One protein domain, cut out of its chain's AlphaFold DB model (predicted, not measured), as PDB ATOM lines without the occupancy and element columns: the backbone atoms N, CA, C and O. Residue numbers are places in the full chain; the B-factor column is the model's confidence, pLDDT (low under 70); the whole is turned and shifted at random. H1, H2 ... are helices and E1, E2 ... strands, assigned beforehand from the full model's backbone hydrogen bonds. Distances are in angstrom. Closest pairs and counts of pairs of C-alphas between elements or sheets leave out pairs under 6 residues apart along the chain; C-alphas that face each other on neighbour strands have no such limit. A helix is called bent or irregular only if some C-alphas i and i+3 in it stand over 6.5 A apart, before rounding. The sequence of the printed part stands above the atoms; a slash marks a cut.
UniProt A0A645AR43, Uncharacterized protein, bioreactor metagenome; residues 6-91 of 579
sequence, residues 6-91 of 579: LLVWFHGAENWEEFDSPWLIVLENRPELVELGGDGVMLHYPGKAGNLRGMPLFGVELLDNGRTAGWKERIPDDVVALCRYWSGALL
ATOM      1  N   LEU A   6     -15.525 -45.123  28.607       96.12
ATOM      2  CA  LEU A   6     -16.322 -45.017  27.392       96.12
ATOM      3  C   LEU A   6     -17.795 -44.924  27.792       96.12
ATOM      4  O   LEU A   6     -18.238 -45.649  28.680       96.12
ATOM      5  N   LEU A   7     -18.541 -44.034  27.144       95.94
ATOM      6  CA  LEU A   7     -19.999 -43.996  27.232       95.94
ATOM      7  C   LEU A   7     -20.553 -44.542  25.922       95.94
ATOM      8  O   LEU A   7     -20.224 -44.016  24.859       95.94
ATOM      9  N   VAL A   8     -21.370 -45.586  26.011       93.50
ATOM     10  CA  VAL A   8     -22.065 -46.196  24.873       93.50
ATOM     11  C   VAL A   8     -23.570 -46.062  25.077       93.50
ATOM     12  O   VAL A   8     -24.046 -46.097  26.209       93.50
ATOM     13  N   TRP A   9     -24.316 -45.860  24.000       92.25
ATOM     14  CA  TRP A   9     -25.774 -45.739  24.008       92.25
ATOM     15  C   TRP A   9     -26.324 -46.300  22.694       92.25
ATOM     16  O   TRP A   9     -25.558 -46.529  21.755       92.25
ATOM     17  N   PHE A  10     -27.623 -46.574  22.650       87.12
ATOM     18  CA  PHE A  10     -28.240 -47.411  21.621       87.12
ATOM     19  C   PHE A  10     -29.096 -46.637  20.620       87.12
ATOM     20  O   PHE A  10     -29.626 -47.236  19.689       87.12
ATOM     21  N   HIS A  11     -29.204 -45.314  20.757       86.56
ATOM     22  CA  HIS A  11     -29.893 -44.494  19.768       86.56
ATOM     23  C   HIS A  11     -29.416 -44.782  18.331       86.56
ATOM     24  O   HIS A  11     -28.242 -44.592  17.996       86.56
ATOM     25  N   GLY A  12     -30.356 -45.179  17.471       80.75
ATOM     26  CA  GLY A  12     -30.107 -45.511  16.067       80.75
ATOM     27  C   GLY A  12     -29.702 -46.967  15.811       80.75
ATOM     28  O   GLY A  12     -29.457 -47.313  14.656       80.75
ATOM     29  N   ALA A  13     -29.638 -47.810  16.848       83.50
ATOM     30  CA  ALA A  13     -29.522 -49.256  16.697       83.50
ATOM     31  C   ALA A  13     -30.883 -49.884  16.351       83.50
ATOM     32  O   ALA A  13     -31.932 -49.406  16.783       83.50
ATOM     33  N   GLU A  14     -30.853 -50.971  15.579       83.94
ATOM     34  CA  GLU A  14     -32.046 -51.741  15.215       83.94
ATOM     35  C   GLU A  14     -32.734 -52.296  16.475       83.94
ATOM     36  O   GLU A  14     -32.070 -52.899  17.324       83.94
ATOM     37  N   ASN A  15     -34.055 -52.128  16.585       80.75
ATOM     38  CA  ASN A  15     -34.885 -52.522  17.734       80.75
ATOM     39  C   ASN A  15     -34.671 -51.690  19.019       80.75
ATOM     40  O   ASN A  15     -35.110 -52.098  20.095       80.75
ATOM     41  N   TRP A  16     -33.998 -50.536  18.930       80.81
ATOM     42  CA  TRP A  16     -33.813 -49.579  20.032       80.81
ATOM     43  C   TRP A  16     -34.472 -48.226  19.732       80.81
ATOM     44  O   TRP A  16     -33.958 -47.175  20.102       80.81
ATOM     45  N   GLU A  17     -35.610 -48.217  19.036       80.62
ATOM     46  CA  GLU A  17     -36.280 -46.994  18.568       80.62
ATOM     47  C   GLU A  17     -37.126 -46.301  19.646       80.62
ATOM     48  O   GLU A  17     -37.435 -45.114  19.520       80.62
ATOM     49  N   GLU A  18     -37.427 -46.975  20.757       77.81
ATOM     50  CA  GLU A  18     -38.364 -46.471  21.772       77.81
ATOM     51  C   GLU A  18     -37.724 -45.824  22.998       77.81
ATOM     52  O   GLU A  18     -38.236 -44.830  23.514       77.81
ATOM     53  N   PHE A  19     -36.615 -46.377  23.473       83.31
ATOM     54  CA  PHE A  19     -35.878 -45.867  24.619       83.31
ATOM     55  C   PHE A  19     -34.389 -46.147  24.452       83.31
ATOM     56  O   PHE A  19     -33.984 -47.009  23.672       83.31
ATOM     57  N   ASP A  20     -33.586 -45.456  25.250       87.75
ATOM     58  CA  ASP A  20     -32.156 -45.690  25.361       87.75
ATOM     59  C   ASP A  20     -31.780 -46.094  26.791       87.75
ATOM     60  O   ASP A  20     -32.439 -45.728  27.766       87.75
ATOM     61  N   SER A  21     -30.678 -46.818  26.931       89.38
ATOM     62  CA  SER A  21     -30.099 -47.194  28.219       89.38
ATOM     63  C   SER A  21     -28.586 -47.020  28.149       89.38
ATOM     64  O   SER A  21     -27.879 -48.001  27.936       89.38
ATOM     65  N   PRO A  22     -28.046 -45.805  28.329       94.00
ATOM     66  CA  PRO A  22     -26.611 -45.578  28.200       94.00
ATOM     67  C   PRO A  22     -25.783 -46.371  29.215       94.00
ATOM     68  O   PRO A  22     -26.099 -46.391  30.406       94.00
ATOM     69  N   TRP A  23     -24.677 -46.961  28.767       95.75
ATOM     70  CA  TRP A  23     -23.725 -47.704  29.591       95.75
ATOM     71  C   TRP A  23     -22.391 -46.981  29.704       95.75
ATOM     72  O   TRP A  23     -21.791 -46.562  28.714       95.75
ATOM     73  N   LEU A  24     -21.891 -46.901  30.931       97.69
ATOM     74  CA  LEU A  24     -20.524 -46.500  31.217       97.69
ATOM     75  C   LEU A  24     -19.646 -47.743  31.316       97.69
ATOM     76  O   LEU A  24     -19.920 -48.633  32.121       97.69
ATOM     77  N   ILE A  25     -18.561 -47.762  30.550       97.25
ATOM     78  CA  ILE A  25     -17.511 -48.776  30.620       97.25
ATOM     79  C   ILE A  25     -16.232 -48.121  31.134       97.25
ATOM     80  O   ILE A  25     -15.770 -47.142  30.559       97.25
ATOM     81  N   VAL A  26     -15.651 -48.657  32.204       97.31
ATOM     82  CA  VAL A  26     -14.405 -48.196  32.830       97.31
ATOM     83  C   VAL A  26     -13.307 -49.222  32.581       97.31
ATOM     84  O   VAL A  26     -13.501 -50.420  32.799       97.31
ATOM     85  N   LEU A  27     -12.159 -48.738  32.116       97.44
ATOM     86  CA  LEU A  27     -11.023 -49.525  31.656       97.44
ATOM     87  C   LEU A  27      -9.863 -49.414  32.648       97.44
ATOM     88  O   LEU A  27      -9.489 -48.313  33.051       97.44
ATOM     89  N   GLU A  28      -9.242 -50.542  32.987       96.81
ATOM     90  CA  GLU A  28      -7.972 -50.546  33.720       96.81
ATOM     91  C   GLU A  28      -6.807 -50.117  32.820       96.81
ATOM     92  O   GLU A  28      -6.067 -49.191  33.149       96.81
ATOM     93  N   ASN A  29      -6.654 -50.759  31.659       97.12
ATOM     94  CA  ASN A  29      -5.550 -50.495  30.735       97.12
ATOM     95  C   ASN A  29      -5.986 -49.640  29.539       97.12
ATOM     96  O   ASN A  29      -7.162 -49.590  29.179       97.12
ATOM     97  N   ARG A  30      -5.014 -48.984  28.889       96.06
ATOM     98  CA  ARG A  30      -5.233 -48.216  27.652       96.06
ATOM     99  C   ARG A  30      -5.358 -49.152  26.443       96.06
ATOM    100  O   ARG A  30      -4.386 -49.860  26.175       96.06
ATOM    101  N   PRO A  31      -6.479 -49.128  25.698       96.56
ATOM    102  CA  PRO A  31      -6.522 -49.756  24.384       96.56
ATOM    103  C   PRO A  31      -5.646 -48.969  23.400       96.56
ATOM    104  O   PRO A  31      -5.495 -47.748  23.524       96.56
ATOM    105  N   GLU A  32      -5.073 -49.664  22.423       96.00
ATOM    106  CA  GLU A  32      -4.372 -49.046  21.291       96.00
ATOM    107  C   GLU A  32      -5.348 -48.550  20.219       96.00
ATOM    108  O   GLU A  32      -5.099 -47.520  19.593       96.00
ATOM    109  N   LEU A  33      -6.484 -49.237  20.062       94.69
ATOM    110  CA  LEU A  33      -7.530 -48.901  19.104       94.69
ATOM    111  C   LEU A  33      -8.912 -49.138  19.721       94.69
ATOM    112  O   LEU A  33      -9.147 -50.137  20.400       94.69
ATOM    113  N   VAL A  34      -9.818 -48.195  19.471       94.06
ATOM    114  CA  VAL A  34     -11.247 -48.291  19.785       94.06
ATOM    115  C   VAL A  34     -11.997 -48.085  18.480       94.06
ATOM    116  O   VAL A  34     -11.835 -47.038  17.851       94.06
ATOM    117  N   GLU A  35     -12.795 -49.062  18.072       93.25
ATOM    118  CA  GLU A  35     -13.564 -49.008  16.827       93.25
ATOM    119  C   GLU A  35     -15.005 -49.476  17.043       93.25
ATOM    120  O   GLU A  35     -15.294 -50.261  17.945       93.25
ATOM    121  N   LEU A  36     -15.921 -48.961  16.223       87.81
ATOM    122  CA  LEU A  36     -17.307 -49.418  16.182       87.81
ATOM    123  C   LEU A  36     -17.445 -50.400  15.014       87.81
ATOM    124  O   LEU A  36     -17.324 -49.998  13.858       87.81
ATOM    125  N   GLY A  37     -17.653 -51.675  15.327       83.12
ATOM    126  CA  GLY A  37     -17.940 -52.733  14.362       83.12
ATOM    127  C   GLY A  37     -19.442 -52.986  14.206       83.12
ATOM    128  O   GLY A  37     -20.262 -52.355  14.872       83.12
ATOM    129  N   GLY A  38     -19.804 -53.944  13.344       77.44
ATOM    130  CA  GLY A  38     -21.204 -54.353  13.140       77.44
ATOM    131  C   GLY A  38     -21.860 -54.964  14.385       77.44
ATOM    132  O   GLY A  38     -23.059 -54.806  14.571       77.44
ATOM    133  N   ASP A  39     -21.058 -55.579  15.262       78.69
ATOM    134  CA  ASP A  39     -21.521 -56.257  16.481       78.69
ATOM    135  C   ASP A  39     -21.334 -55.412  17.762       78.69
ATOM    136  O   ASP A  39     -21.622 -55.880  18.864       78.69
ATOM    137  N   GLY A  40     -20.831 -54.173  17.647       84.88
ATOM    138  CA  GLY A  40     -20.633 -53.259  18.780       84.88
ATOM    139  C   GLY A  40     -19.238 -52.633  18.870       84.88
ATOM    140  O   GLY A  40     -18.510 -52.523  17.884       84.88
ATOM    141  N   VAL A  41     -18.872 -52.164  20.068       89.81
ATOM    142  CA  VAL A  41     -17.587 -51.489  20.320       89.81
ATOM    143  C   VAL A  41     -16.474 -52.515  20.538       89.81
ATOM    144  O   VAL A  41     -16.536 -53.315  21.471       89.81
ATOM    145  N   MET A  42     -15.426 -52.439  19.721       93.06
ATOM    146  CA  MET A  42     -14.237 -53.287  19.800       93.06
ATOM    147  C   MET A  42     -13.064 -52.506  20.404       93.06
ATOM    148  O   MET A  42     -12.754 -51.388  19.984       93.06
ATOM    149  N   LEU A  43     -12.406 -53.108  21.399       94.56
ATOM    150  CA  LEU A  43     -11.241 -52.550  22.090       94.56
ATOM    151  C   LEU A  43     -10.028 -53.444  21.848       94.56
ATOM    152  O   LEU A  43      -9.994 -54.588  22.307       94.56
ATOM    153  N   HIS A  44      -9.019 -52.911  21.171       94.94
ATOM    154  CA  HIS A  44      -7.774 -53.622  20.901       94.94
ATOM    155  C   HIS A  44      -6.715 -53.203  21.901       94.94
ATOM    156  O   HIS A  44      -6.574 -52.019  22.215       94.94
ATOM    157  N   TYR A  45      -5.963 -54.175  22.402       96.62
ATOM    158  CA  TYR A  45      -4.924 -53.958  23.396       96.62
ATOM    159  C   TYR A  45      -3.618 -54.594  22.927       96.62
ATOM    160  O   TYR A  45      -3.635 -55.738  22.477       96.62
ATOM    161  N   PRO A  46      -2.468 -53.938  23.165       92.00
ATOM    162  CA  PRO A  46      -1.162 -54.540  22.897       92.00
ATOM    163  C   PRO A  46      -0.842 -55.711  23.852       92.00
ATOM    164  O   PRO A  46       0.135 -56.432  23.665       92.00
ATOM    165  N   GLY A  47      -1.643 -55.894  24.907       92.81
ATOM    166  CA  GLY A  47      -1.513 -56.947  25.909       92.81
ATOM    167  C   GLY A  47      -2.861 -57.264  26.559       92.81
ATOM    168  O   GLY A  47      -3.902 -57.222  25.913       92.81
ATOM    169  N   LYS A  48      -2.870 -57.574  27.859       94.25
ATOM    170  CA  LYS A  48      -4.125 -57.850  28.580       94.25
ATOM    171  C   LYS A  48      -4.959 -56.573  28.740       94.25
ATOM    172  O   LYS A  48      -4.442 -55.558  29.204       94.25
ATOM    173  N   ALA A  49      -6.265 -56.664  28.485       93.56
ATOM    174  CA  ALA A  49      -7.220 -55.574  28.722       93.56
ATOM    175  C   ALA A  49      -7.290 -55.121  30.198       93.56
ATOM    176  O   ALA A  49      -7.647 -53.980  30.482       93.56
ATOM    177  N   GLY A  50      -6.895 -55.995  31.132       95.44
ATOM    178  CA  GLY A  50      -7.066 -55.771  32.568       95.44
ATOM    179  C   GLY A  50      -8.517 -56.001  32.988       95.44
ATOM    180  O   GLY A  50      -9.242 -56.765  32.350       95.44
ATOM    181  N   ASN A  51      -8.934 -55.356  34.069       94.56
ATOM    182  CA  ASN A  51     -10.312 -55.333  34.525       94.56
ATOM    183  C   ASN A  51     -11.129 -54.325  33.707       94.56
ATOM    184  O   ASN A  51     -10.712 -53.193  33.459       94.56
ATOM    185  N   LEU A  52     -12.338 -54.748  33.352       94.12
ATOM    186  CA  LEU A  52     -13.368 -53.923  32.739       94.12
ATOM    187  C   LEU A  52     -14.545 -53.871  33.709       94.12
ATOM    188  O   LEU A  52     -15.002 -54.915  34.181       94.12
ATOM    189  N   ARG A  53     -15.024 -52.672  34.035       94.44
ATOM    190  CA  ARG A  53     -16.201 -52.481  34.895       94.44
ATOM    191  C   ARG A  53     -17.264 -51.736  34.100       94.44
ATOM    192  O   ARG A  53     -16.982 -50.677  33.555       94.44
ATOM    193  N   GLY A  54     -18.459 -52.306  34.009       93.81
ATOM    194  CA  GLY A  54     -19.577 -51.739  33.263       93.81
ATOM    195  C   GLY A  54     -20.775 -51.495  34.167       93.81
ATOM    196  O   GLY A  54     -21.032 -52.287  35.074       93.81
ATOM    197  N   MET A  55     -21.507 -50.415  33.919       95.56
ATOM    198  CA  MET A  55     -22.797 -50.160  34.560       95.56
ATOM    199  C   MET A  55     -23.719 -49.364  33.629       95.56
ATOM    200  O   MET A  55     -23.224 -48.514  32.881       95.56
ATOM    201  N   PRO A  56     -25.047 -49.558  33.703       94.94
ATOM    202  CA  PRO A  56     -25.976 -48.596  33.128       94.94
ATOM    203  C   PRO A  56     -25.814 -47.260  33.866       94.94
ATOM    204  O   PRO A  56     -25.894 -47.203  35.092       94.94
ATOM    205  N   LEU A  57     -25.549 -46.174  33.143       96.31
ATOM    206  CA  LEU A  57     -25.142 -44.893  33.731       96.31
ATOM    207  C   LEU A  57     -26.220 -44.293  34.653       96.31
ATOM    208  O   LEU A  57     -25.883 -43.650  35.646       96.31
ATOM    209  N   PHE A  58     -27.497 -44.536  34.343       93.81
ATOM    210  CA  PHE A  58     -28.657 -44.068  35.114       93.81
ATOM    211  C   PHE A  58     -29.364 -45.195  35.886       93.81
ATOM    212  O   PHE A  58     -30.461 -45.002  36.408       93.81
ATOM    213  N   GLY A  59     -28.736 -46.369  36.002       92.31
ATOM    214  CA  GLY A  59     -29.348 -47.530  36.640       92.31
ATOM    215  C   GLY A  59     -30.495 -48.102  35.813       92.31
ATOM    216  O   GLY A  59     -30.304 -48.410  34.644       92.31
ATOM    217  N   VAL A  60     -31.671 -48.265  36.419       86.12
ATOM    218  CA  VAL A  60     -32.867 -48.794  35.731       86.12
ATOM    219  C   VAL A  60     -33.706 -47.717  35.029       86.12
ATOM    220  O   VAL A  60     -34.755 -48.030  34.477       86.12
ATOM    221  N   GLU A  61     -33.286 -46.447  35.065       86.06
ATOM    222  CA  GLU A  61     -33.954 -45.380  34.312       86.06
ATOM    223  C   GLU A  61     -33.695 -45.570  32.816       86.06
ATOM    224  O   GLU A  61     -32.555 -45.503  32.352       86.06
ATOM    225  N   LEU A  62     -34.773 -45.772  32.065       83.19
ATOM    226  CA  LEU A  62     -34.748 -45.749  30.610       83.19
ATOM    227  C   LEU A  62     -34.852 -44.286  30.150       83.19
ATOM    228  O   LEU A  62     -35.628 -43.503  30.701       83.19
ATOM    229  N   LEU A  63     -34.057 -43.888  29.160       86.44
ATOM    230  CA  LEU A  63     -34.062 -42.526  28.631       86.44
ATOM    231  C   LEU A  63     -34.917 -42.422  27.372       86.44
ATOM    232  O   LEU A  63     -34.972 -43.342  26.564       86.44
ATOM    233  N   ASP A  64     -35.524 -41.253  27.179       81.94
ATOM    234  CA  ASP A  64     -36.119 -40.886  25.896       81.94
ATOM    235  C   ASP A  64     -35.055 -40.886  24.786       81.94
ATOM    236  O   ASP A  64     -33.977 -40.305  24.943       81.94
ATOM    237  N   ASN A  65     -35.371 -41.499  23.648       82.00
ATOM    238  CA  ASN A  65     -34.435 -41.606  22.531       82.00
ATOM    239  C   ASN A  65     -34.094 -40.267  21.874       82.00
ATOM    240  O   ASN A  65     -32.983 -40.094  21.372       82.00
ATOM    241  N   GLY A  66     -35.010 -39.295  21.887       82.38
ATOM    242  CA  GLY A  66     -34.728 -37.939  21.416       82.38
ATOM    243  C   GLY A  66     -33.664 -37.245  22.269       82.38
ATOM    244  O   GLY A  66     -32.852 -36.477  21.749       82.38
ATOM    245  N   ARG A  67     -33.605 -37.563  23.571       86.50
ATOM    246  CA  ARG A  67     -32.588 -37.034  24.492       86.50
ATOM    247  C   ARG A  67     -31.177 -37.517  24.154       86.50
ATOM    248  O   ARG A  67     -30.245 -36.716  24.250       86.50
ATOM    249  N   THR A  68     -30.997 -38.790  23.805       91.62
ATOM    250  CA  THR A  68     -29.675 -39.365  23.490       91.62
ATOM    251  C   THR A  68     -29.270 -39.168  22.028       91.62
ATOM    252  O   THR A  68     -28.074 -39.143  21.735       91.62
ATOM    253  N   ALA A  69     -30.216 -38.903  21.120       88.75
ATOM    254  CA  ALA A  69     -29.941 -38.561  19.720       88.75
ATOM    255  C   ALA A  69     -28.917 -37.420  19.567       88.75
ATOM    256  O   ALA A  69     -27.959 -37.518  18.795       88.75
ATOM    257  N   GLY A  70     -29.079 -36.353  20.358       88.38
ATOM    258  CA  GLY A  70     -28.196 -35.181  20.331       88.38
ATOM    259  C   GLY A  70     -26.777 -35.437  20.854       88.38
ATOM    260  O   GLY A  70     -25.881 -34.619  20.639       88.38
ATOM    261  N   TRP A  71     -26.518 -36.572  21.516       93.81
ATOM    262  CA  TRP A  71     -25.208 -36.851  22.120       93.81
ATOM    263  C   TRP A  71     -24.116 -37.107  21.086       93.81
ATOM    264  O   TRP A  71     -22.938 -36.917  21.389       93.81
ATOM    265  N   LYS A  72     -24.503 -37.471  19.856       85.94
ATOM    266  CA  LYS A  72     -23.583 -37.596  18.720       85.94
ATOM    267  C   LYS A  72     -22.882 -36.275  18.397       85.94
ATOM    268  O   LYS A  72     -21.727 -36.289  17.981       85.94
ATOM    269  N   GLU A  73     -23.567 -35.148  18.582       89.75
ATOM    270  CA  GLU A  73     -23.001 -33.814  18.364       89.75
ATOM    271  C   GLU A  73     -22.186 -33.366  19.576       89.75
ATOM    272  O   GLU A  73     -21.045 -32.917  19.443       89.75
ATOM    273  N   ARG A  74     -22.769 -33.505  20.772       93.62
ATOM    274  CA  ARG A  74     -22.104 -33.206  22.039       93.62
ATOM    275  C   ARG A  74     -22.793 -33.921  23.194       93.62
ATOM    276  O   ARG A  74     -23.982 -33.736  23.437       93.62
ATOM    277  N   ILE A  75     -22.005 -34.645  23.983       95.06
ATOM    278  CA  ILE A  75     -22.466 -35.211  25.253       95.06
ATOM    279  C   ILE A  75     -22.685 -34.060  26.254       95.06
ATOM    280  O   ILE A  75     -21.769 -33.249  26.435       95.06
ATOM    281  N   PRO A  76     -23.857 -33.967  26.912       96.25
ATOM    282  CA  PRO A  76     -24.125 -32.935  27.911       96.25
ATOM    283  C   PRO A  76     -23.104 -32.926  29.059       96.25
ATOM    284  O   PRO A  76     -22.642 -33.978  29.511       96.25
ATOM    285  N   ASP A  77     -22.769 -31.738  29.566       97.06
ATOM    286  CA  ASP A  77     -21.715 -31.574  30.579       97.06
ATOM    287  C   ASP A  77     -22.045 -32.301  31.896       97.06
ATOM    288  O   ASP A  77     -21.146 -32.824  32.560       97.06
ATOM    289  N   ASP A  78     -23.326 -32.390  32.263       96.00
ATOM    290  CA  ASP A  78     -23.788 -33.120  33.446       96.00
ATOM    291  C   ASP A  78     -23.647 -34.643  33.279       96.00
ATOM    292  O   ASP A  78     -23.295 -35.333  34.235       96.00
ATOM    293  N   VAL A  79     -23.849 -35.162  32.063       97.00
ATOM    294  CA  VAL A  79     -23.617 -36.573  31.718       97.00
ATOM    295  C   VAL A  79     -22.121 -36.884  31.768       97.00
ATOM    296  O   VAL A  79     -21.719 -37.866  32.386       97.00
ATOM    297  N   VAL A  80     -21.268 -36.009  31.222       97.44
ATOM    298  CA  VAL A  80     -19.804 -36.149  31.327       97.44
ATOM    299  C   VAL A  80     -19.341 -36.104  32.788       97.44
ATOM    300  O   VAL A  80     -18.480 -36.890  33.191       97.44
ATOM    301  N   ALA A  81     -19.899 -35.202  33.601       97.19
ATOM    302  CA  ALA A  81     -19.604 -35.132  35.030       97.19
ATOM    303  C   ALA A  81     -20.016 -36.420  35.759       97.19
ATOM    304  O   ALA A  81     -19.272 -36.894  36.621       97.19
ATOM    305  N   LEU A  82     -21.148 -37.014  35.377       97.31
ATOM    306  CA  LEU A  82     -21.618 -38.283  35.920       97.31
ATOM    307  C   LEU A  82     -20.715 -39.456  35.511       97.31
ATOM    308  O   LEU A  82     -20.337 -40.252  36.369       97.31
ATOM    309  N   CYS A  83     -20.268 -39.513  34.252       98.00
ATOM    310  CA  CYS A  83     -19.274 -40.491  33.800       98.00
ATOM    311  C   CYS A  83     -17.970 -40.377  34.594       98.00
ATOM    312  O   CYS A  83     -17.436 -41.384  35.040       98.00
ATOM    313  N   ARG A  84     -17.470 -39.156  34.830       97.50
ATOM    314  CA  ARG A  84     -16.261 -38.920  35.647       97.50
ATOM    315  C   ARG A  84     -16.452 -39.294  37.113       97.50
ATOM    316  O   ARG A  84     -15.498 -39.704  37.773       97.50
ATOM    317  N   TYR A  85     -17.654 -39.101  37.649       97.25
ATOM    318  CA  TYR A  85     -17.978 -39.541  38.998       97.25
ATOM    319  C   TYR A  85     -17.900 -41.069  39.079       97.25
ATOM    320  O   TYR A  85     -17.103 -41.610  39.849       97.25
ATOM    321  N   TRP A  86     -18.655 -41.758  38.226       97.50
ATOM    322  CA  TRP A  86     -18.716 -43.213  38.233       97.50
ATOM    323  C   TRP A  86     -17.414 -43.874  37.784       97.50
ATOM    324  O   TRP A  86     -17.098 -44.947  38.283       97.50
ATOM    325  N   SER A  87     -16.597 -43.229  36.949       97.50
ATOM    326  CA  SER A  87     -15.296 -43.777  36.563       97.50
ATOM    327  C   SER A  87     -14.305 -43.846  37.722       97.50
ATOM    328  O   SER A  87     -13.497 -44.764  37.756       97.50
ATOM    329  N   GLY A  88     -14.381 -42.923  38.687       96.88
ATOM    330  CA  GLY A  88     -13.626 -43.014  39.940       96.88
ATOM    331  C   GLY A  88     -14.295 -43.936  40.961       96.88
ATOM    332  O   GLY A  88     -13.612 -44.691  41.651       96.88
ATOM    333  N   ALA A  89     -15.629 -43.908  41.049       96.12
ATOM    334  CA  ALA A  89     -16.395 -44.721  41.998       96.12
ATOM    335  C   ALA A  89     -16.276 -46.219  41.696       96.12
ATOM    336  O   ALA A  89     -16.079 -47.036  42.593       96.12
ATOM    337  N   LEU A  90     -16.302 -46.580  40.412       95.69
ATOM    338  CA  LEU A  90     -16.078 -47.944  39.966       95.69
ATOM    339  C   LEU A  90     -14.643 -48.409  40.194       95.69
ATOM    340  O   LEU A  90     -14.452 -49.608  40.139       95.69
ATOM    341  N   LEU A  91     -13.650 -47.562  40.482       96.31
ATOM    342  CA  LEU A  91     -12.306 -48.030  40.853       96.31
ATOM    343  C   LEU A  91     -12.212 -48.463  42.320       96.31
ATOM    344  O   LEU A  91     -11.402 -49.329  42.630       96.31
TER     345      LEU A  91
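Overview. This is residues 6 to 91 of the 579 residues of an uncharacterized protein of bioreactor metagenome (UniProt A0A645AR43). A small three-stranded sheet, E1, E2 and E5, makes the middle of this domain; helix H2 packs on one face of it, and the hairpin of E3 and E4 folds back on the opposite side, set off toward E1 and with a gap between. The short helix H1 lies past one end of the strands, near the long loop of residues 9 to 22. You will find 86 printed residues, with five named strands followed by two named helices. The larger sheet has the order E1, E2, E5 and the smaller E3, E4, both antiparallel, and the class is mixed, helices and strands. The whole is compact, with a radius of gyration of the C-alphas of 13.6 A, and spans 38 by 30 by 23 A.

Arrangement. Start at E2, residues 23 to 27, the inner strand between the edge strands E1, residues 6 to 8, and E5, residues 52 to 56. E1 and E2 form a hairpin with a long link; look at N 6 and O 25, 2.8 A apart. Between E2 and E5, N 26 and O 53 are 2.8 A apart. H2, residues 77 to 89, is on this sheet at a height of 9.8 A, making two layers, a helix on one face of a sheet. It lies over E1 and E2, slantwise to the strands, at 52 degrees to E1 on the local plane; its closest C-alphas to E2 are Val 26 and Ser 87, 5.9 A. The hairpin of E3, residues 33 to 37, and E4, residues 40 to 44, has N 37 and O 40 2.8 A apart. E1 and E4 are only just apart, the closest C-alphas being 8.3 A from each other. H1, residues 65 to 72, is not on the larger sheet and is apart from H2. In H2, 8 of 9 O i to N i+4 pairs are within hydrogen-bond range; in H1 1 of 4 are, beside 2 of 5 O i to N i+3 pairs.

Along the chain. Find C-alpha 23 at (-23.725, -47.704, 29.591); from there E2 runs 13.0 A. E4 also measures 13.0 A, E5 13.7 A, E3 12.1 A and E1 6.4 A. H1 covers 12.2 A and is irregular, but only just: C-alphas 69 and 72 are 6.51 A apart. Find C-alpha 77 at (-21.715, -31.574, 30.579); H2 runs 18.2 A to C-alpha 89 at (-16.395, -44.721, 41.998).

Size, cuts and confidence. Look to Glu 18 and Gly 47 for the two C-alphas farthest apart, 38.5 A. The link from E1 to E2 is long, with 14 residues; its residues 19 to 20 pair antiparallel with residues 63 to 64. The printed part has no cut, its mean pLDDT is 91.6, and no printed residue is under 70.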